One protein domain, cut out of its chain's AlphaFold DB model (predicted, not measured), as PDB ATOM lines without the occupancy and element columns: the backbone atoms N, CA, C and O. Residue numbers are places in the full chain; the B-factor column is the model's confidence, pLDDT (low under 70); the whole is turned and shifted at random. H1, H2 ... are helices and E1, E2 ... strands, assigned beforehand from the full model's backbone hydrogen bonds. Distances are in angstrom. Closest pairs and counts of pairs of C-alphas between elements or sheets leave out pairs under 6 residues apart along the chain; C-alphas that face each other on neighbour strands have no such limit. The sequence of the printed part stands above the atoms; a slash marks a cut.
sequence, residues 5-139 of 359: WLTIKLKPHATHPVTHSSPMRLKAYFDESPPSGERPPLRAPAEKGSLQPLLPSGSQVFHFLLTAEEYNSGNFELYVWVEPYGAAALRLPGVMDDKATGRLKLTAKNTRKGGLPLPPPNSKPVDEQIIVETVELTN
ATOM      1  N   TRP A   5     -18.957   6.755  26.593       91.38
ATOM      2  CA  TRP A   5     -18.198   7.343  25.499       91.38
ATOM      3  C   TRP A   5     -17.820   8.792  25.787       91.38
ATOM      4  O   TRP A   5     -18.601   9.564  26.341       91.38
ATOM      5  N   LEU A   6     -16.629   9.182  25.353       91.38
ATOM      6  CA  LEU A   6     -16.263  10.572  25.138       91.38
ATOM      7  C   LEU A   6     -16.453  10.878  23.656       91.38
ATOM      8  O   LEU A   6     -15.841  10.230  22.808       91.38
ATOM      9  N   THR A   7     -17.267  11.884  23.356       92.12
ATOM     10  CA  THR A   7     -17.521  12.342  21.992       92.12
ATOM     11  C   THR A   7     -17.013  13.760  21.811       92.12
ATOM     12  O   THR A   7     -17.436  14.676  22.516       92.12
ATOM     13  N   ILE A   8     -16.120  13.947  20.843       93.06
ATOM     14  CA  ILE A   8     -15.532  15.242  20.505       93.06
ATOM     15  C   ILE A   8     -15.940  15.593  19.082       93.06
ATOM     16  O   ILE A   8     -15.608  14.877  18.138       93.06
ATOM     17  N   LYS A   9     -16.653  16.708  18.926       93.19
ATOM     18  CA  LYS A   9     -16.953  17.263  17.605       93.19
ATOM     19  C   LYS A   9     -15.860  18.247  17.222       93.19
ATOM     20  O   LYS A   9     -15.588  19.175  17.978       93.19
ATOM     21  N   LEU A  10     -15.277  18.055  16.047       94.69
ATOM     22  CA  LEU A  10     -14.297  18.951  15.454       94.69
ATOM     23  C   LEU A  10     -14.868  19.613  14.205       94.69
ATOM     24  O   LEU A  10     -15.562  18.973  13.417       94.69
ATOM     25  N   LYS A  11     -14.522  20.880  13.999       95.25
ATOM     26  CA  LYS A  11     -14.693  21.580  12.722       95.25
ATOM     27  C   LYS A  11     -13.406  22.328  12.363       95.25
ATOM     28  O   LYS A  11     -12.674  22.713  13.273       95.25
ATOM     29  N   PRO A  12     -13.126  22.591  11.081       91.94
ATOM     30  CA  PRO A  12     -12.022  23.461  10.700       91.94
ATOM     31  C   PRO A  12     -12.263  24.894  11.190       91.94
ATOM     32  O   PRO A  12     -13.401  25.374  11.198       91.94
ATOM     33  N   HIS A  13     -11.196  25.588  11.578       87.56
ATOM     34  CA  HIS A  13     -11.239  27.015  11.873       87.56
ATOM     35  C   HIS A  13     -11.540  27.803  10.594       87.56
ATOM     36  O   HIS A  13     -10.938  27.552   9.551       87.56
ATOM     37  N   ALA A  14     -12.453  28.772  10.672       80.69
ATOM     38  CA  ALA A  14     -12.969  29.457   9.486       80.69
ATOM     39  C   ALA A  14     -11.899  30.273   8.738       80.69
ATOM     40  O   ALA A  14     -11.890  30.289   7.513       80.69
ATOM     41  N   THR A  15     -10.995  30.935   9.469       77.12
ATOM     42  CA  THR A  15      -9.979  31.834   8.886       77.12
ATOM     43  C   THR A  15      -8.578  31.234   8.820       77.12
ATOM     44  O   THR A  15      -7.732  31.733   8.086       77.12
ATOM     45  N   HIS A  16      -8.313  30.176   9.589       77.62
ATOM     46  CA  HIS A  16      -6.973  29.596   9.749       77.62
ATOM     47  C   HIS A  16      -7.040  28.059   9.713       77.62
ATOM     48  O   HIS A  16      -6.603  27.399  10.657       77.62
ATOM     49  N   PRO A  17      -7.645  27.459   8.672       84.50
ATOM     50  CA  PRO A  17      -7.743  26.007   8.579       84.50
ATOM     51  C   PRO A  17      -6.352  25.366   8.493       84.50
ATOM     52  O   PRO A  17      -5.374  26.027   8.144       84.50
ATOM     53  N   VAL A  18      -6.273  24.064   8.778       86.56
ATOM     54  CA  VAL A  18      -5.034  23.305   8.569       86.56
ATOM     55  C   VAL A  18      -4.687  23.291   7.078       86.56
ATOM     56  O   VAL A  18      -5.503  22.865   6.263       86.56
ATOM     57  N   THR A  19      -3.488  23.755   6.717       84.56
ATOM     58  CA  THR A  19      -3.072  23.943   5.311       84.56
ATOM     59  C   THR A  19      -2.347  22.741   4.707       84.56
ATOM     60  O   THR A  19      -2.222  22.651   3.486       84.56
ATOM     61  N   HIS A  20      -1.887  21.793   5.525       89.56
ATOM     62  CA  HIS A  20      -1.158  20.615   5.059       89.56
ATOM     63  C   HIS A  20      -2.045  19.364   4.945       89.56
ATOM     64  O   HIS A  20      -3.066  19.221   5.617       89.56
ATOM     65  N   SER A  21      -1.591  18.383   4.165       91.19
ATOM     66  CA  SER A  21      -2.264  17.087   3.978       91.19
ATOM     67  C   SER A  21      -1.648  15.932   4.778       91.19
ATOM     68  O   SER A  21      -2.062  14.784   4.611       91.19
ATOM     69  N   SER A  22      -0.654  16.201   5.635       89.06
ATOM     70  CA  SER A  22      -0.019  15.169   6.464       89.06
ATOM     71  C   SER A  22      -1.050  14.410   7.318       89.06
ATOM     72  O   SER A  22      -1.954  15.047   7.865       89.06
ATOM     73  N   PRO A  23      -0.918  13.077   7.473       89.88
ATOM     74  CA  PRO A  23      -1.819  12.293   8.310       89.88
ATOM     75  C   PRO A  23      -1.829  12.787   9.756       89.88
ATOM     76  O   PRO A  23      -0.767  12.993  10.344       89.88
ATOM     77  N   MET A  24      -3.023  12.917  10.333       92.69
ATOM     78  CA  MET A  24      -3.216  13.338  11.719       92.69
ATOM     79  C   MET A  24      -4.141  12.385  12.479       92.69
ATOM     80  O   MET A  24      -4.955  11.671  11.884       92.69
ATOM     81  N   ARG A  25      -4.043  12.387  13.810       91.75
ATOM     82  CA  ARG A  25      -4.926  11.643  14.722       91.75
ATOM     83  C   ARG A  25      -5.307  12.504  15.915       91.75
ATOM     84  O   ARG A  25      -4.485  13.277  16.398       91.75
ATOM     85  N   LEU A  26      -6.532  12.337  16.406       90.81
ATOM     86  CA  LEU A  26      -6.971  12.974  17.643       90.81
ATOM     87  C   LEU A  26      -6.699  12.032  18.817       90.81
ATOM     88  O   LEU A  26      -7.049  10.849  18.782       90.81
ATOM     89  N   LYS A  27      -6.091  12.569  19.865       84.62
ATOM     90  CA  LYS A  27      -5.810  11.868  21.112       84.62
ATOM     91  C   LYS A  27      -6.491  12.577  22.272       84.62
ATOM     92  O   LYS A  27      -6.690  13.793  22.241       84.62
ATOM     93  N   ALA A  28      -6.839  11.803  23.290       84.56
ATOM     94  CA  ALA A  28      -7.407  12.293  24.529       84.56
ATOM     95  C   ALA A  28      -6.778  11.579  25.733       84.56
ATOM     96  O   ALA A  28      -6.425  10.409  25.650       84.56
ATOM     97  N   TYR A  29      -6.675  12.269  26.861       81.75
ATOM     98  CA  TYR A  29      -6.266  11.717  28.150       81.75
ATOM     99  C   TYR A  29      -7.241  12.211  29.205       81.75
ATOM    100  O   TYR A  29      -7.489  13.415  29.298       81.75
ATOM    101  N   PHE A  30      -7.825  11.282  29.947       78.81
ATOM    102  CA  PHE A  30      -8.854  11.564  30.936       78.81
ATOM    103  C   PHE A  30      -8.275  11.313  32.323       78.81
ATOM    104  O   PHE A  30      -7.779  10.218  32.556       78.81
ATOM    105  N   ASP A  31      -8.326  12.317  33.199       74.81
ATOM    106  CA  ASP A  31      -7.866  12.262  34.587       74.81
ATOM    107  C   ASP A  31      -9.041  12.528  35.537       74.81
ATOM    108  O   ASP A  31      -9.549  13.647  35.648       74.81
ATOM    109  N   GLU A  32      -9.499  11.472  36.204       61.19
ATOM    110  CA  GLU A  32     -10.616  11.470  37.143       61.19
ATOM    111  C   GLU A  32     -10.263  11.947  38.564       61.19
ATOM    112  O   GLU A  32     -11.153  11.973  39.416       61.19
ATOM    113  N   SER A  33      -8.999  12.293  38.846       60.34
ATOM    114  CA  SER A  33      -8.515  12.689  40.181       60.34
ATOM    115  C   SER A  33      -7.622  13.941  40.145       60.34
ATOM    116  O   SER A  33      -6.466  13.889  40.587       60.34
ATOM    117  N   PRO A  34      -8.136  15.099  39.679       56.22
ATOM    118  CA  PRO A  34      -7.361  16.333  39.691       56.22
ATOM    119  C   PRO A  34      -6.981  16.716  41.132       56.22
ATOM    120  O   PRO A  34      -7.726  16.409  42.066       56.22
ATOM    121  N   PRO A  35      -5.824  17.366  41.352       53.03
ATOM    122  CA  PRO A  35      -5.217  17.527  42.672       53.03
ATOM    123  C   PRO A  35      -6.038  18.450  43.589       53.03
ATOM    124  O   PRO A  35      -5.752  19.635  43.731       53.03
ATOM    125  N   SER A  36      -7.062  17.899  44.239       49.09
ATOM    126  CA  SER A  36      -7.798  18.521  45.340       49.09
ATOM    127  C   SER A  36      -8.476  17.446  46.206       49.09
ATOM    128  O   SER A  36      -9.623  17.083  45.958       49.09
ATOM    129  N   GLY A  37      -7.781  16.951  47.237       48.41
ATOM    130  CA  GLY A  37      -8.375  16.122  48.303       48.41
ATOM    131  C   GLY A  37      -8.029  14.626  48.291       48.41
ATOM    132  O   GLY A  37      -7.506  14.101  47.313       48.41
ATOM    133  N   GLU A  38      -8.264  13.982  49.442       45.78
ATOM    134  CA  GLU A  38      -7.802  12.645  49.860       45.78
ATOM    135  C   GLU A  38      -8.029  11.537  48.811       45.78
ATOM    136  O   GLU A  38      -9.140  11.325  48.328       45.78
ATOM    137  N   ARG A  39      -6.942  10.838  48.449       49.59
ATOM    138  CA  ARG A  39      -6.852   9.938  47.288       49.59
ATOM    139  C   ARG A  39      -7.408   8.529  47.570       49.59
ATOM    140  O   ARG A  39      -6.829   7.819  48.395       49.59
ATOM    141  N   PRO A  40      -8.410   8.049  46.808       47.25
ATOM    142  CA  PRO A  40      -8.583   6.621  46.536       47.25
ATOM    143  C   PRO A  40      -7.364   6.081  45.753       47.25
ATOM    144  O   PRO A  40      -6.594   6.879  45.206       47.25
ATOM    145  N   PRO A  41      -7.147   4.752  45.669       45.97
ATOM    146  CA  PRO A  41      -5.992   4.198  44.969       45.97
ATOM    147  C   PRO A  41      -5.987   4.642  43.500       45.97
ATOM    148  O   PRO A  41      -6.906   4.337  42.743       45.97
ATOM    149  N   LEU A  42      -4.933   5.382  43.144       46.91
ATOM    150  CA  LEU A  42      -4.638   5.938  41.823       46.91
ATOM    151  C   LEU A  42      -4.808   4.865  40.739       46.91
ATOM    152  O   LEU A  42      -3.966   3.973  40.618       46.91
ATOM    153  N   ARG A  43      -5.856   4.956  39.915       52.50
ATOM    154  CA  ARG A  43      -5.778   4.346  38.587       52.50
ATOM    155  C   ARG A  43      -4.936   5.274  37.723       52.50
ATOM    156  O   ARG A  43      -5.117   6.486  37.741       52.50
ATOM    157  N   ALA A  44      -3.961   4.695  37.027       51.50
ATOM    158  CA  ALA A  44      -3.176   5.432  36.050       51.50
ATOM    159  C   ALA A  44      -4.145   5.951  34.978       51.50
ATOM    160  O   ALA A  44      -4.869   5.129  34.401       51.50
ATOM    161  N   PRO A  45      -4.192   7.264  34.715       60.69
ATOM    162  CA  PRO A  45      -5.156   7.768  33.760       60.69
ATOM    163  C   PRO A  45      -4.804   7.277  32.348       60.69
ATOM    164  O   PRO A  45      -3.638   6.996  32.040       60.69
ATOM    165  N   ALA A  46      -5.819   7.066  31.510       66.94
ATOM    166  CA  ALA A  46      -5.678   6.290  30.278       66.94
ATOM    167  C   ALA A  46      -5.672   7.180  29.029       66.94
ATOM    168  O   ALA A  46      -6.626   7.913  28.757       66.94
ATOM    169  N   GLU A  47      -4.622   7.055  28.213       78.44
ATOM    170  CA  GLU A  47      -4.609   7.634  26.870       78.44
ATOM    171  C   GLU A  47      -5.619   6.910  25.969       78.44
ATOM    172  O   GLU A  47      -5.680   5.680  25.901       78.44
ATOM    173  N   LYS A  48      -6.407   7.692  25.236       82.00
ATOM    174  CA  LYS A  48      -7.379   7.239  24.249       82.00
ATOM    175  C   LYS A  48      -6.990   7.813  22.890       82.00
ATOM    176  O   LYS A  48      -6.762   9.012  22.750       82.00
ATOM    177  N   GLY A  49      -6.942   6.968  21.863       77.75
ATOM    178  CA  GLY A  49      -6.661   7.398  20.493       77.75
ATOM    179  C   GLY A  49      -7.837   7.191  19.555       77.75
ATOM    180  O   GLY A  49      -8.582   6.222  19.699       77.75
ATOM    181  N   SER A  50      -7.994   8.094  18.583       79.12
ATOM    182  CA  SER A  50      -8.976   7.909  17.525       79.12
ATOM    183  C   SER A  50      -8.582   6.738  16.627       79.12
ATOM    184  O   SER A  50      -7.427   6.598  16.224       79.12
ATOM    185  N   LEU A  51      -9.566   5.911  16.268       74.38
ATOM    186  CA  LEU A  51      -9.411   4.900  15.214       74.38
ATOM    187  C   LEU A  51      -9.546   5.509  13.810       74.38
ATOM    188  O   LEU A  51      -9.118   4.913  12.827       74.38
ATOM    189  N   GLN A  52     -10.150   6.695  13.721       84.50
ATOM    190  CA  GLN A  52     -10.370   7.423  12.476       84.50
ATOM    191  C   GLN A  52      -9.240   8.439  12.239       84.50
ATOM    192  O   GLN A  52      -8.768   9.047  13.212       84.50
ATOM    193  N   PRO A  53      -8.803   8.631  10.979       87.50
ATOM    194  CA  PRO A  53      -7.870   9.695  10.636       87.50
ATOM    195  C   PRO A  53      -8.534  11.058  10.832       87.50
ATOM    196  O   PRO A  53      -9.722  11.219  10.566       87.50
ATOM    197  N   LEU A  54      -7.752  12.037  11.276       88.94
ATOM    198  CA  LEU A  54      -8.185  13.424  11.345       88.94
ATOM    199  C   LEU A  54      -7.919  14.107  10.003       88.94
ATOM    200  O   LEU A  54      -6.771  14.219   9.571       88.94
ATOM    201  N   LEU A  55      -8.985  14.565   9.354       89.06
ATOM    202  CA  LEU A  55      -8.913  15.307   8.098       89.06
ATOM    203  C   LEU A  55      -8.761  16.817   8.359       89.06
ATOM    204  O   LEU A  55      -9.338  17.323   9.324       89.06
ATOM    205  N   PRO A  56      -8.029  17.555   7.504       84.25
ATOM    206  CA  PRO A  56      -7.861  19.004   7.645       84.25
ATOM    207  C   PRO A  56      -9.134  19.796   7.298       84.25
ATOM    208  O   PRO A  56      -9.268  20.956   7.683       84.25
ATOM    209  N   SER A  57     -10.079  19.178   6.582       87.62
ATOM    210  CA  SER A  57     -11.326  19.795   6.132       87.62
ATOM    211  C   SER A  57     -12.555  19.014   6.598       87.62
ATOM    212  O   SER A  57     -12.490  17.823   6.908       87.62
ATOM    213  N   GLY A  58     -13.696  19.707   6.632       89.06
ATOM    214  CA  GLY A  58     -14.978  19.135   7.038       89.06
ATOM    215  C   GLY A  58     -15.119  18.934   8.548       89.06
ATOM    216  O   GLY A  58     -14.148  18.776   9.288       89.06
ATOM    217  N   SER A  59     -16.370  18.961   9.015       92.00
ATOM    218  CA  SER A  59     -16.670  18.618  10.406       92.00
ATOM    219  C   SER A  59     -16.544  17.111  10.612       92.00
ATOM    220  O   SER A  59     -16.979  16.330   9.769       92.00
ATOM    221  N   GLN A  60     -15.963  16.710  11.735       92.56
ATOM    222  CA  GLN A  60     -15.708  15.318  12.093       92.56
ATOM    223  C   GLN A  60     -16.127  15.070  13.539       92.56
ATOM    224  O   GLN A  60     -16.124  15.979  14.370       92.56
ATOM    225  N   VAL A  61     -16.491  13.831  13.850       91.88
ATOM    226  CA  VAL A  61     -16.891  13.432  15.199       91.88
ATOM    227  C   VAL A  61     -16.045  12.245  15.620       91.88
ATOM    228  O   VAL A  61     -15.986  11.236  14.924       91.88
ATOM    229  N   PHE A  62     -15.389  12.382  16.764       92.31
ATOM    230  CA  PHE A  62     -14.503  11.374  17.325       92.31
ATOM    231  C   PHE A  62     -15.121  10.779  18.575       92.31
ATOM    232  O   PHE A  62     -15.661  11.507  19.407       92.31
ATOM    233  N   HIS A  63     -15.003   9.462  18.710       91.31
ATOM    234  CA  HIS A  63     -15.553   8.709  19.827       91.31
ATOM    235  C   HIS A  63     -14.448   7.904  20.506       91.31
ATOM    236  O   HIS A  63     -13.695   7.192  19.839       91.31
ATOM    237  N   PHE A  64     -14.381   7.991  21.830       90.81
ATOM    238  CA  PHE A  64     -13.419   7.278  22.662       90.81
ATOM    239  C   PHE A  64     -14.163   6.508  23.748       90.81
ATOM    240  O   PHE A  64     -15.092   7.038  24.355       90.81
ATOM    241  N   LEU A  65     -13.762   5.264  24.004       90.44
ATOM    242  CA  LEU A  65     -14.361   4.459  25.064       90.44
ATOM    243  C   LEU A  65     -13.888   4.934  26.439       90.44
ATOM    244  O   LEU A  65     -12.684   5.017  26.707       90.44
ATOM    245  N   LEU A  66     -14.855   5.181  27.315       88.50
ATOM    246  CA  LEU A  66     -14.644   5.455  28.726       88.50
ATOM    247  C   LEU A  66     -15.013   4.229  29.563       88.50
ATOM    248  O   LEU A  66     -15.896   3.437  29.226       88.50
ATOM    249  N   THR A  67     -14.330   4.100  30.684       88.75
ATOM    250  CA  THR A  67     -14.715   3.243  31.797       88.75
ATOM    251  C   THR A  67     -15.915   3.846  32.531       88.75
ATOM    252  O   THR A  67     -16.246   5.026  32.375       88.75
ATOM    253  N   ALA A  68     -16.591   3.026  33.339       88.06
ATOM    254  CA  ALA A  68     -17.693   3.507  34.166       88.06
ATOM    255  C   ALA A  68     -17.207   4.544  35.187       88.06
ATOM    256  O   ALA A  68     -17.929   5.489  35.491       88.06
ATOM    257  N   GLU A  69     -15.990   4.382  35.701       84.31
ATOM    258  CA  GLU A  69     -15.374   5.290  36.662       84.31
ATOM    259  C   GLU A  69     -15.057   6.654  36.029       84.31
ATOM    260  O   GLU A  69     -15.489   7.675  36.563       84.31
ATOM    261  N   GLU A  70     -14.413   6.677  34.851       87.12
ATOM    262  CA  GLU A  70     -14.148   7.913  34.089       87.12
ATOM    263  C   GLU A  70     -15.455   8.688  33.833       87.12
ATOM    264  O   GLU A  70     -15.540   9.891  34.077       87.12
ATOM    265  N   TYR A  71     -16.514   7.993  33.401       88.69
ATOM    266  CA  TYR A  71     -17.807   8.629  33.142       88.69
ATOM    267  C   TYR A  71     -18.489   9.157  34.408       88.69
ATOM    268  O   TYR A  71     -19.077  10.243  34.392       88.69
ATOM    269  N   ASN A  72     -18.460   8.387  35.496       86.81
ATOM    270  CA  ASN A  72     -19.150   8.733  36.736       86.81
ATOM    271  C   ASN A  72     -18.380   9.739  37.595       86.81
ATOM    272  O   ASN A  72     -18.958  10.255  38.552       86.81
ATOM    273  N   SER A  73     -17.133  10.072  37.244       83.38
ATOM    274  CA  SER A  73     -16.394  11.114  37.949       83.38
ATOM    275  C   SER A  73     -17.165  12.442  37.938       83.38
ATOM    276  O   SER A  73     -17.662  12.912  36.904       83.38
ATOM    277  N   GLY A  74     -17.310  13.026  39.131       74.69
ATOM    278  CA  GLY A  74     -17.938  14.331  39.337       74.69
ATOM    279  C   GLY A  74     -17.007  15.500  39.010       74.69
ATOM    280  O   GLY A  74     -17.486  16.599  38.737       74.69
ATOM    281  N   ASN A  75     -15.692  15.266  39.004       81.62
ATOM    282  CA  ASN A  75     -14.674  16.257  38.682       81.62
ATOM    283  C   ASN A  75     -13.516  15.584  37.940       81.62
ATOM    284  O   ASN A  75     -12.919  14.644  38.453       81.62
ATOM    285  N   PHE A  76     -13.200  16.064  36.741       84.25
ATOM    286  CA  PHE A  76     -12.155  15.486  35.903       84.25
ATOM    287  C   PHE A  76     -11.435  16.560  35.092       84.25
ATOM    288  O   PHE A  76     -11.993  17.627  34.803       84.25
ATOM    289  N   GLU A  77     -10.219  16.231  34.672       83.50
ATOM    290  CA  GLU A  77      -9.481  16.943  33.641       83.50
ATOM    291  C   GLU A  77      -9.403  16.085  32.380       83.50
ATOM    292  O   GLU A  77      -8.989  14.931  32.399       83.50
ATOM    293  N   LEU A  78      -9.817  16.658  31.255       84.62
ATOM    294  CA  LEU A  78      -9.725  16.038  29.944       84.62
ATOM    295  C   LEU A  78      -8.718  16.822  29.108       84.62
ATOM    296  O   LEU A  78      -8.902  18.006  28.838       84.62
ATOM    297  N   TYR A  79      -7.665  16.153  28.664       85.12
ATOM    298  CA  TYR A  79      -6.669  16.714  27.765       85.12
ATOM    299  C   TYR A  79      -6.891  16.179  26.359       85.12
ATOM    300  O   TYR A  79      -7.021  14.975  26.183       85.12
ATOM    301  N   VAL A  80      -6.912  17.054  25.356       85.19
ATOM    302  CA  VAL A  80      -7.118  16.688  23.946       85.19
ATOM    303  C   VAL A  80      -5.994  17.283  23.106       85.19
ATOM    304  O   VAL A  80      -5.646  18.450  23.285       85.19
ATOM    305  N   TRP A  81      -5.412  16.504  22.195       85.69
ATOM    306  CA  TRP A  81      -4.352  16.971  21.295       85.69
ATOM    307  C   TRP A  81      -4.376  16.253  19.950       85.69
ATOM    308  O   TRP A  81      -5.038  15.227  19.779       85.69
ATOM    309  N   VAL A  82      -3.636  16.806  18.991       85.31
ATOM    310  CA  VAL A  82      -3.442  16.221  17.663       85.31
ATOM    311  C   VAL A  82      -2.035  15.650  17.553       85.31
ATOM    312  O   VAL A  82      -1.065  16.284  17.973       85.31
ATOM    313  N   GLU A  83      -1.933  14.457  16.973       84.50
ATOM    314  CA  GLU A  83      -0.670  13.845  16.578       84.50
ATOM    315  C   GLU A  83      -0.514  13.782  15.053       84.50
ATOM    316  O   GLU A  83      -1.513  13.559  14.367       84.50
ATOM    317  N   PRO A  84       0.720  13.892  14.526       85.06
ATOM    318  CA  PRO A  84       1.947  14.166  15.278       85.06
ATOM    319  C   PRO A  84       1.968  15.576  15.887       85.06
ATOM    320  O   PRO A  84       1.227  16.467  15.469       85.06
ATOM    321  N   TYR A  85       2.800  15.773  16.908       77.94
ATOM    322  CA  TYR A  85       2.858  17.047  17.615       77.94
ATOM    323  C   TYR A  85       3.274  18.194  16.703       77.94
ATOM    324  O   TYR A  85       4.219  18.082  15.930       77.94
ATOM    325  N   GLY A  86       2.571  19.319  16.825       74.06
ATOM    326  CA  GLY A  86       2.804  20.479  15.973       74.06
ATOM    327  C   GLY A  86       2.210  20.353  14.570       74.06
ATOM    328  O   GLY A  86       2.393  21.279  13.792       74.06
ATOM    329  N   ALA A  87       1.463  19.292  14.248       85.12
ATOM    330  CA  ALA A  87       0.695  19.238  13.004       85.12
ATOM    331  C   ALA A  87      -0.493  20.221  13.035       85.12
ATOM    332  O   ALA A  87      -0.688  21.013  12.122       85.12
ATOM    333  N   ALA A  88      -1.246  20.259  14.136       86.00
ATOM    334  CA  ALA A  88      -2.379  21.170  14.286       86.00
ATOM    335  C   ALA A  88      -2.511  21.697  15.719       86.00
ATOM    336  O   ALA A  88      -1.877  21.194  16.650       86.00
ATOM    337  N   ALA A  89      -3.351  22.714  15.885       84.44
ATOM    338  CA  ALA A  89      -3.781  23.226  17.176       84.44
ATOM    339  C   ALA A  89      -5.307  23.144  17.313       84.44
ATOM    340  O   ALA A  89      -6.046  23.027  16.333       84.44
ATOM    341  N   LEU A  90      -5.768  23.186  18.561       85.06
ATOM    342  CA  LEU A  90      -7.167  23.062  18.945       85.06
ATOM    343  C   LEU A  90      -7.611  24.310  19.701       85.06
ATOM    344  O   LEU A  90      -6.910  24.769  20.605       85.06
ATOM    345  N   ARG A  91      -8.790  24.827  19.368       86.12
ATOM    346  CA  ARG A  91      -9.429  25.957  20.051       86.12
ATOM    347  C   ARG A  91     -10.844  25.575  20.465       86.12
ATOM    348  O   ARG A  91     -11.565  24.943  19.703       86.12
ATOM    349  N   LEU A  92     -11.259  25.984  21.655       88.50
ATOM    350  CA  LEU A  92     -12.654  25.914  22.080       88.50
ATOM    351  C   LEU A  92     -13.038  27.287  22.640       88.50
ATOM    352  O   LEU A  92     -12.395  27.724  23.595       88.50
ATOM    353  N   PRO A  93     -14.033  27.986  22.064       86.44
ATOM    354  CA  PRO A  93     -14.452  29.278  22.590       86.44
ATOM    355  C   PRO A  93     -14.848  29.216  24.076       86.44
ATOM    356  O   PRO A  93     -15.473  28.253  24.522       86.44
ATOM    357  N   GLY A  94     -14.468  30.231  24.847       83.69
ATOM    358  CA  GLY A  94     -14.616  30.315  26.299       83.69
ATOM    359  C   GLY A  94     -13.592  29.498  27.094       83.69
ATOM    360  O   GLY A  94     -13.712  29.405  28.315       83.69
ATOM    361  N   VAL A  95     -12.599  28.889  26.438       82.44
ATOM    362  CA  VAL A  95     -11.579  28.039  27.074       82.44
ATOM    363  C   VAL A  95     -10.184  28.532  26.720       82.44
ATOM    364  O   VAL A  95      -9.929  28.901  25.578       82.44
ATOM    365  N   MET A  96      -9.274  28.528  27.704       71.62
ATOM    366  CA  MET A  96      -7.885  28.982  27.536       71.62
ATOM    367  C   MET A  96      -7.801  30.394  26.917       71.62
ATOM    368  O   MET A  96      -7.014  30.623  26.008       71.62
ATOM    369  N   ASP A  97      -8.640  31.329  27.372       76.38
ATOM    370  CA  ASP A  97      -8.757  32.698  26.834       76.38
ATOM    371  C   ASP A  97      -9.041  32.759  25.321       76.38
ATOM    372  O   ASP A  97      -8.483  33.595  24.611       76.38
ATOM    373  N   ASP A  98      -9.857  31.832  24.808       74.62
ATOM    374  CA  ASP A  98     -10.174  31.702  23.379       74.62
ATOM    375  C   ASP A  98      -8.963  31.380  22.488       74.62
ATOM    376  O   ASP A  98      -9.030  31.516  21.263       74.62
ATOM    377  N   LYS A  99      -7.854  30.924  23.078       69.94
ATOM    378  CA  LYS A  99      -6.602  30.639  22.371       69.94
ATOM    379  C   LYS A  99      -6.625  29.247  21.749       69.94
ATOM    380  O   LYS A  99      -7.176  28.301  22.314       69.94
ATOM    381  N   ALA A 100      -5.972  29.104  20.595       76.19
ATOM    382  CA  ALA A 100      -5.657  27.781  20.077       76.19
ATOM    383  C   ALA A 100      -4.384  27.262  20.742       76.19
ATOM    384  O   ALA A 100      -3.433  28.004  20.974       76.19
ATOM    385  N   THR A 101      -4.373  25.976  21.060       72.88
ATOM    386  CA  THR A 101      -3.288  25.339  21.805       72.88
ATOM    387  C   THR A 101      -2.979  23.974  21.205       72.88
ATOM    388  O   THR A 101      -3.864  23.313  20.663       72.88
ATOM    389  N   GLY A 102      -1.730  23.513  21.304       70.88
ATOM    390  CA  GLY A 102      -1.386  22.150  20.883       70.88
ATOM    391  C   GLY A 102      -1.983  21.068  21.793       70.88
ATOM    392  O   GLY A 102      -2.135  19.926  21.366       70.88
ATOM    393  N   ARG A 103      -2.354  21.424  23.033       78.06
ATOM    394  CA  ARG A 103      -3.065  20.560  23.983       78.06
ATOM    395  C   ARG A 103      -4.157  21.346  24.699       78.06
ATOM    396  O   ARG A 103      -3.861  22.176  25.558       78.06
ATOM    397  N   LEU A 104      -5.404  21.025  24.390       81.06
ATOM    398  CA  LEU A 104      -6.576  21.623  25.007       81.06
ATOM    399  C   LEU A 104      -6.832  20.958  26.364       81.06
ATOM    400  O   LEU A 104      -6.968  19.739  26.430       81.06
ATOM    401  N   LYS A 105      -6.884  21.751  27.438       83.56
ATOM    402  CA  LYS A 105      -7.293  21.296  28.774       83.56
ATOM    403  C   LYS A 105      -8.762  21.646  28.990       83.56
ATOM    404  O   LYS A 105      -9.143  22.808  28.888       83.56
ATOM    405  N   LEU A 106      -9.560  20.639  29.307       87.25
ATOM    406  CA  LEU A 106     -10.994  20.723  29.529       87.25
ATOM    407  C   LEU A 106     -11.329  20.204  30.923       87.25
ATOM    408  O   LEU A 106     -10.632  19.361  31.479       87.25
ATOM    409  N   THR A 107     -12.426  20.701  31.471       89.62
ATOM    410  CA  THR A 107     -13.005  20.239  32.734       89.62
ATOM    411  C   THR A 107     -14.464  19.868  32.514       89.62
ATOM    412  O   THR A 107     -15.020  20.149  31.449       89.62
ATOM    413  N   ALA A 108     -15.127  19.327  33.536       88.69
ATOM    414  CA  ALA A 108     -16.561  19.046  33.490       88.69
ATOM    415  C   ALA A 108     -17.403  20.239  32.981       88.69
ATOM    416  O   ALA A 108     -18.346  20.032  32.221       88.69
ATOM    417  N   LYS A 109     -17.013  21.486  33.302       91.19
ATOM    418  CA  LYS A 109     -17.692  22.723  32.858       91.19
ATOM    419  C   LYS A 109     -17.670  22.940  31.342       91.19
ATOM    420  O   LYS A 109     -18.510  23.662  30.819       91.19
ATOM    421  N   ASN A 110     -16.706  22.345  30.644       92.62
ATOM    422  CA  ASN A 110     -16.539  22.465  29.193       92.62
ATOM    423  C   ASN A 110     -17.202  21.306  28.436       92.62
ATOM    424  O   ASN A 110     -17.018  21.157  27.230       92.62
ATOM    425  N   THR A 111     -17.941  20.462  29.153       92.06
ATOM    426  CA  THR A 111     -18.580  19.266  28.616       92.06
ATOM    427  C   THR A 111     -20.051  19.239  28.992       92.06
ATOM    428  O   THR A 111     -20.494  19.930  29.908       92.06
ATOM    429  N   ARG A 112     -20.817  18.386  28.317       91.25
ATOM    430  CA  ARG A 112     -22.164  18.018  28.756       91.25
ATOM    431  C   ARG A 112     -22.315  16.506  28.800       91.25
ATOM    432  O   ARG A 112     -21.815  15.813  27.915       91.25
ATOM    433  N   LYS A 113     -23.046  16.000  29.793       89.19
ATOM    434  CA  LYS A 113     -23.524  14.612  29.802       89.19
ATOM    435  C   LYS A 113     -24.874  14.540  29.093       89.19
ATOM    436  O   LYS A 113     -25.683  15.461  29.203       89.19
ATOM    437  N   GLY A 114     -25.125  13.472  28.347       77.38
ATOM    438  CA  GLY A 114     -26.431  13.263  27.725       77.38
ATOM    439  C   GLY A 114     -26.486  12.088  26.758       77.38
ATOM    440  O   GLY A 114     -25.479  11.427  26.498       77.38
ATOM    441  N   GLY A 115     -27.689  11.853  26.226       67.00
ATOM    442  CA  GLY A 115     -27.951  10.853  25.188       67.00
ATOM    443  C   GLY A 115     -27.280  11.183  23.852       67.00
ATOM    444  O   GLY A 115     -26.627  12.217  23.703       67.00
ATOM    445  N   LEU A 116     -27.422  10.287  22.877       60.41
ATOM    446  CA  LEU A 116     -26.699  10.302  21.602       60.41
ATOM    447  C   LEU A 116     -27.473  11.025  20.489       60.41
ATOM    448  O   LEU A 116     -28.262  10.382  19.810       60.41
ATOM    449  N   PRO A 117     -27.246  12.331  20.226       56.75
ATOM    450  CA  PRO A 117     -27.760  12.944  19.002       56.75
ATOM    451  C   PRO A 117     -27.068  12.381  17.750       56.75
ATOM    452  O   PRO A 117     -27.677  12.321  16.691       56.75
ATOM    453  N   LEU A 118     -25.809  11.943  17.877       66.81
ATOM    454  CA  LEU A 118     -25.060  11.201  16.862       66.81
ATOM    455  C   LEU A 118     -24.295  10.072  17.570       66.81
ATOM    456  O   LEU A 118     -23.257  10.342  18.181       66.81
ATOM    457  N   PRO A 119     -24.841   8.848  17.590       70.50
ATOM    458  CA  PRO A 119     -24.211   7.730  18.275       70.50
ATOM    459  C   PRO A 119     -22.898   7.276  17.619       70.50
ATOM    460  O   PRO A 119     -22.820   7.271  16.389       70.50
ATOM    461  N   PRO A 120     -21.886   6.835  18.399       79.50
ATOM    462  CA  PRO A 120     -20.770   6.068  17.873       79.50
ATOM    463  C   PRO A 120     -21.272   4.882  17.033       79.50
ATOM    464  O   PRO A 120     -22.295   4.292  17.392       79.50
ATOM    465  N   PRO A 121     -20.533   4.448  15.991       74.94
ATOM    466  CA  PRO A 121     -20.983   3.433  15.027       74.94
ATOM    467  C   PRO A 121     -21.409   2.064  15.588       74.94
ATOM    468  O   PRO A 121     -21.882   1.233  14.830       74.94
ATOM    469  N   ASN A 122     -21.257   1.811  16.890       80.81
ATOM    470  CA  ASN A 122     -21.614   0.554  17.550       80.81
ATOM    471  C   ASN A 122     -22.279   0.754  18.924       80.81
ATOM    472  O   ASN A 122     -22.314  -0.179  19.728       80.81
ATOM    473  N   SER A 123     -22.765   1.961  19.232       85.25
ATOM    474  CA  SER A 123     -23.378   2.217  20.539       85.25
ATOM    475  C   SER A 123     -24.779   1.620  20.648       85.25
ATOM    476  O   SER A 123     -25.519   1.541  19.665       85.25
ATOM    477  N   LYS A 124     -25.166   1.259  21.867       87.12
ATOM    478  CA  LYS A 124     -26.495   0.748  22.215       87.12
ATOM    479  C   LYS A 124     -27.370   1.867  22.790       87.12
ATOM    480  O   LYS A 124     -26.836   2.821  23.345       87.12
ATOM    481  N   PRO A 125     -28.710   1.727  22.776       83.94
ATOM    482  CA  PRO A 125     -29.613   2.725  23.362       83.94
ATOM    483  C   PRO A 125     -29.366   3.028  24.847       83.94
ATOM    484  O   PRO A 125     -29.737   4.093  25.325       83.94
ATOM    485  N   VAL A 126     -28.763   2.085  25.576       87.06
ATOM    486  CA  VAL A 126     -28.433   2.227  27.002       87.06
ATOM    487  C   VAL A 126     -27.107   2.948  27.255       87.06
ATOM    488  O   VAL A 126     -26.793   3.214  28.413       87.06
ATOM    489  N   ASP A 127     -26.312   3.206  26.214       90.44
ATOM    490  CA  ASP A 127     -24.994   3.822  26.342       90.44
ATOM    491  C   ASP A 127     -25.097   5.326  26.614       90.44
ATOM    492  O   ASP A 127     -26.042   6.001  26.203       90.44
ATOM    493  N   GLU A 128     -24.085   5.866  27.287       90.75
ATOM    494  CA  GLU A 128     -24.047   7.265  27.716       90.75
ATOM    495  C   GLU A 128     -22.785   7.985  27.250       90.75
ATOM    496  O   GLU A 128     -21.776   7.358  26.919       90.75
ATOM    497  N   GLN A 129     -22.840   9.322  27.229       89.94
ATOM    498  CA  GLN A 129     -21.743  10.133  26.715       89.94
ATOM    499  C   GLN A 129     -21.392  11.346  27.562       89.94
ATOM    500  O   GLN A 129     -22.272  12.015  28.112       89.94
ATOM    501  N   ILE A 130     -20.099  11.662  27.563       91.62
ATOM    502  CA  ILE A 130     -19.558  12.999  27.794       91.62
ATOM    503  C   ILE A 130     -19.294  13.614  26.420       91.62
ATOM    504  O   ILE A 130     -18.628  13.013  25.581       91.62
ATOM    505  N   ILE A 131     -19.833  14.804  26.172       92.31
ATOM    506  CA  ILE A 131     -19.766  15.468  24.870       92.31
ATOM    507  C   ILE A 131     -19.004  16.782  25.017       92.31
ATOM    508  O   ILE A 131     -19.381  17.633  25.826       92.31
ATOM    509  N   VAL A 132     -17.966  16.945  24.197       92.88
ATOM    510  CA  VAL A 132     -17.276  18.216  23.962       92.88
ATOM    511  C   VAL A 132     -17.826  18.799  22.665       92.88
ATOM    512  O   VAL A 132     -17.656  18.226  21.582       92.88
ATOM    513  N   GLU A 133     -18.537  19.917  22.781       86.62
ATOM    514  CA  GLU A 133     -19.163  20.564  21.631       86.62
ATOM    515  C   GLU A 133     -18.150  21.414  20.860       86.62
ATOM    516  O   GLU A 133     -17.440  22.226  21.438       86.62
ATOM    517  N   THR A 134     -18.134  21.217  19.541       88.00
ATOM    518  CA  THR A 134     -17.464  22.022  18.506       88.00
ATOM    519  C   THR A 134     -16.112  22.625  18.905       88.00
ATOM    520  O   THR A 134     -15.963  23.837  19.051       88.00
ATOM    521  N   VAL A 135     -15.102  21.766  18.994       94.31
ATOM    522  CA  VAL A 135     -13.698  22.178  19.005       94.31
ATOM    523  C   VAL A 135     -13.297  22.597  17.584       94.31
ATOM    524  O   VAL A 135     -13.700  21.990  16.591       94.31
ATOM    525  N   GLU A 136     -12.510  23.656  17.472       92.50
ATOM    526  CA  GLU A 136     -11.979  24.171  16.216       92.50
ATOM    527  C   GLU A 136     -10.570  23.629  15.982       92.50
ATOM    528  O   GLU A 136      -9.689  23.768  16.832       92.50
ATOM    529  N   LEU A 137     -10.365  23.015  14.820       91.50
ATOM    530  CA  LEU A 137      -9.075  22.555  14.324       91.50
ATOM    531  C   LEU A 137      -8.439  23.662  13.481       91.50
ATOM    532  O   LEU A 137      -9.012  24.086  12.478       91.50
ATOM    533  N   THR A 138      -7.255  24.118  13.871       85.06
ATOM    534  CA  THR A 138      -6.555  25.239  13.230       85.06
ATOM    535  C   THR A 138      -5.097  24.889  12.953       85.06
ATOM    536  O   THR A 138      -4.553  23.943  13.535       85.06
ATOM    537  N   ASN A 139      -4.456  25.661  12.079       79.62
ATOM    538  CA  ASN A 139      -3.013  25.580  11.871       79.62
ATOM    539  C   ASN A 139      -2.254  25.704  13.201       79.62
ATOM    540  O   ASN A 139      -2.590  26.522  14.061       79.62
TER     541      ASN A 139
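AT A GLANCE: This is residues 5 to 139 of the 359 residues of the protein "Putative RNase toxin 44 of polymorphic toxin system" of Phyllobacterium leguminum (UniProt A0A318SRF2). Two sheets make a sandwich: a strongly twisted sheet of E1, E4, E6, E8 and E9 lies over the sheet E3 E2 E5 E7, their strands crossed at 40 degrees. The two come close where E3 meets E4 and where E6 meets E5 and E7, and the short helix H1 sits at one end. The printed part has 135 residues, under half in named elements, in the order E1 E2 E3 E4 H1 E5 E6 E7 E8 E9; the class is mostly strand. The second sheet is antiparallel, the first mixed and branched. The whole is compact, with a radius of gyration of the C-alphas of 14.9 A and spans of 45 by 34 by 25 A.

HOW THE PARTS SIT: E9, residues 128 to 139, has three neighbours. E1, residues 5 to 12, is parallel to it on one side, with N 7 and O 130 2.8 A apart. On the other side are two antiparallel strands: E6, residues 88 to 91, with N 89 and O 138 2.9 A apart, and E8, residues 112 to 114, with N 131 and O 112 2.8 A apart. E8 and E9 form a hairpin. E4, residues 60 to 66, is antiparallel to E1, with N 8 and O 62 2.9 A apart. In the other sheet, E2, residues 25 to 31, is antiparallel to E5, residues 77 to 83, with N 27 and O 81 2.9 A apart. E3, residues 46 to 49, forms a hairpin with E2, with N 48 and O 28 2.7 A apart. E7, residues 103 to 107, is antiparallel to E5, with N 80 and O 104 2.9 A apart. Between the sheets, the closest C-alphas of E3 and E4 are those of Lys 48 and Phe 64, 6.2 A apart. Those of E5 and E6 are Val 82 and Ala 88, 6.1 A apart. H1, residues 68 to 72, is on the branched sheet over E1, at a height over the sheet of 8.4 A; every O i to N i+4 pair in it is within hydrogen-bond range.

IN THESE COORDINATES: E9 is 32.1 A long and ends at C-alpha 139 (-3.013, 25.580, 11.871). E1, 22.7 A, begins at C-alpha 5 (-18.198, 7.343, 25.499). E2 is 20.1 A, E5 19.5 A, E4 19.4 A and E7 13.2 A. E6, E3, E8 and H1 are shorter.

THE WHOLE: The C-alphas of Ser 21 and Glu 38, the two farthest apart, are 46.4 A apart. The printed part has no cut. The long links are E1 to E2, E2 to E3, E6 to E7 and E8 to E9. The model's pLDDT is under 70 at residues 32 to 46, 99 and 115 to 118.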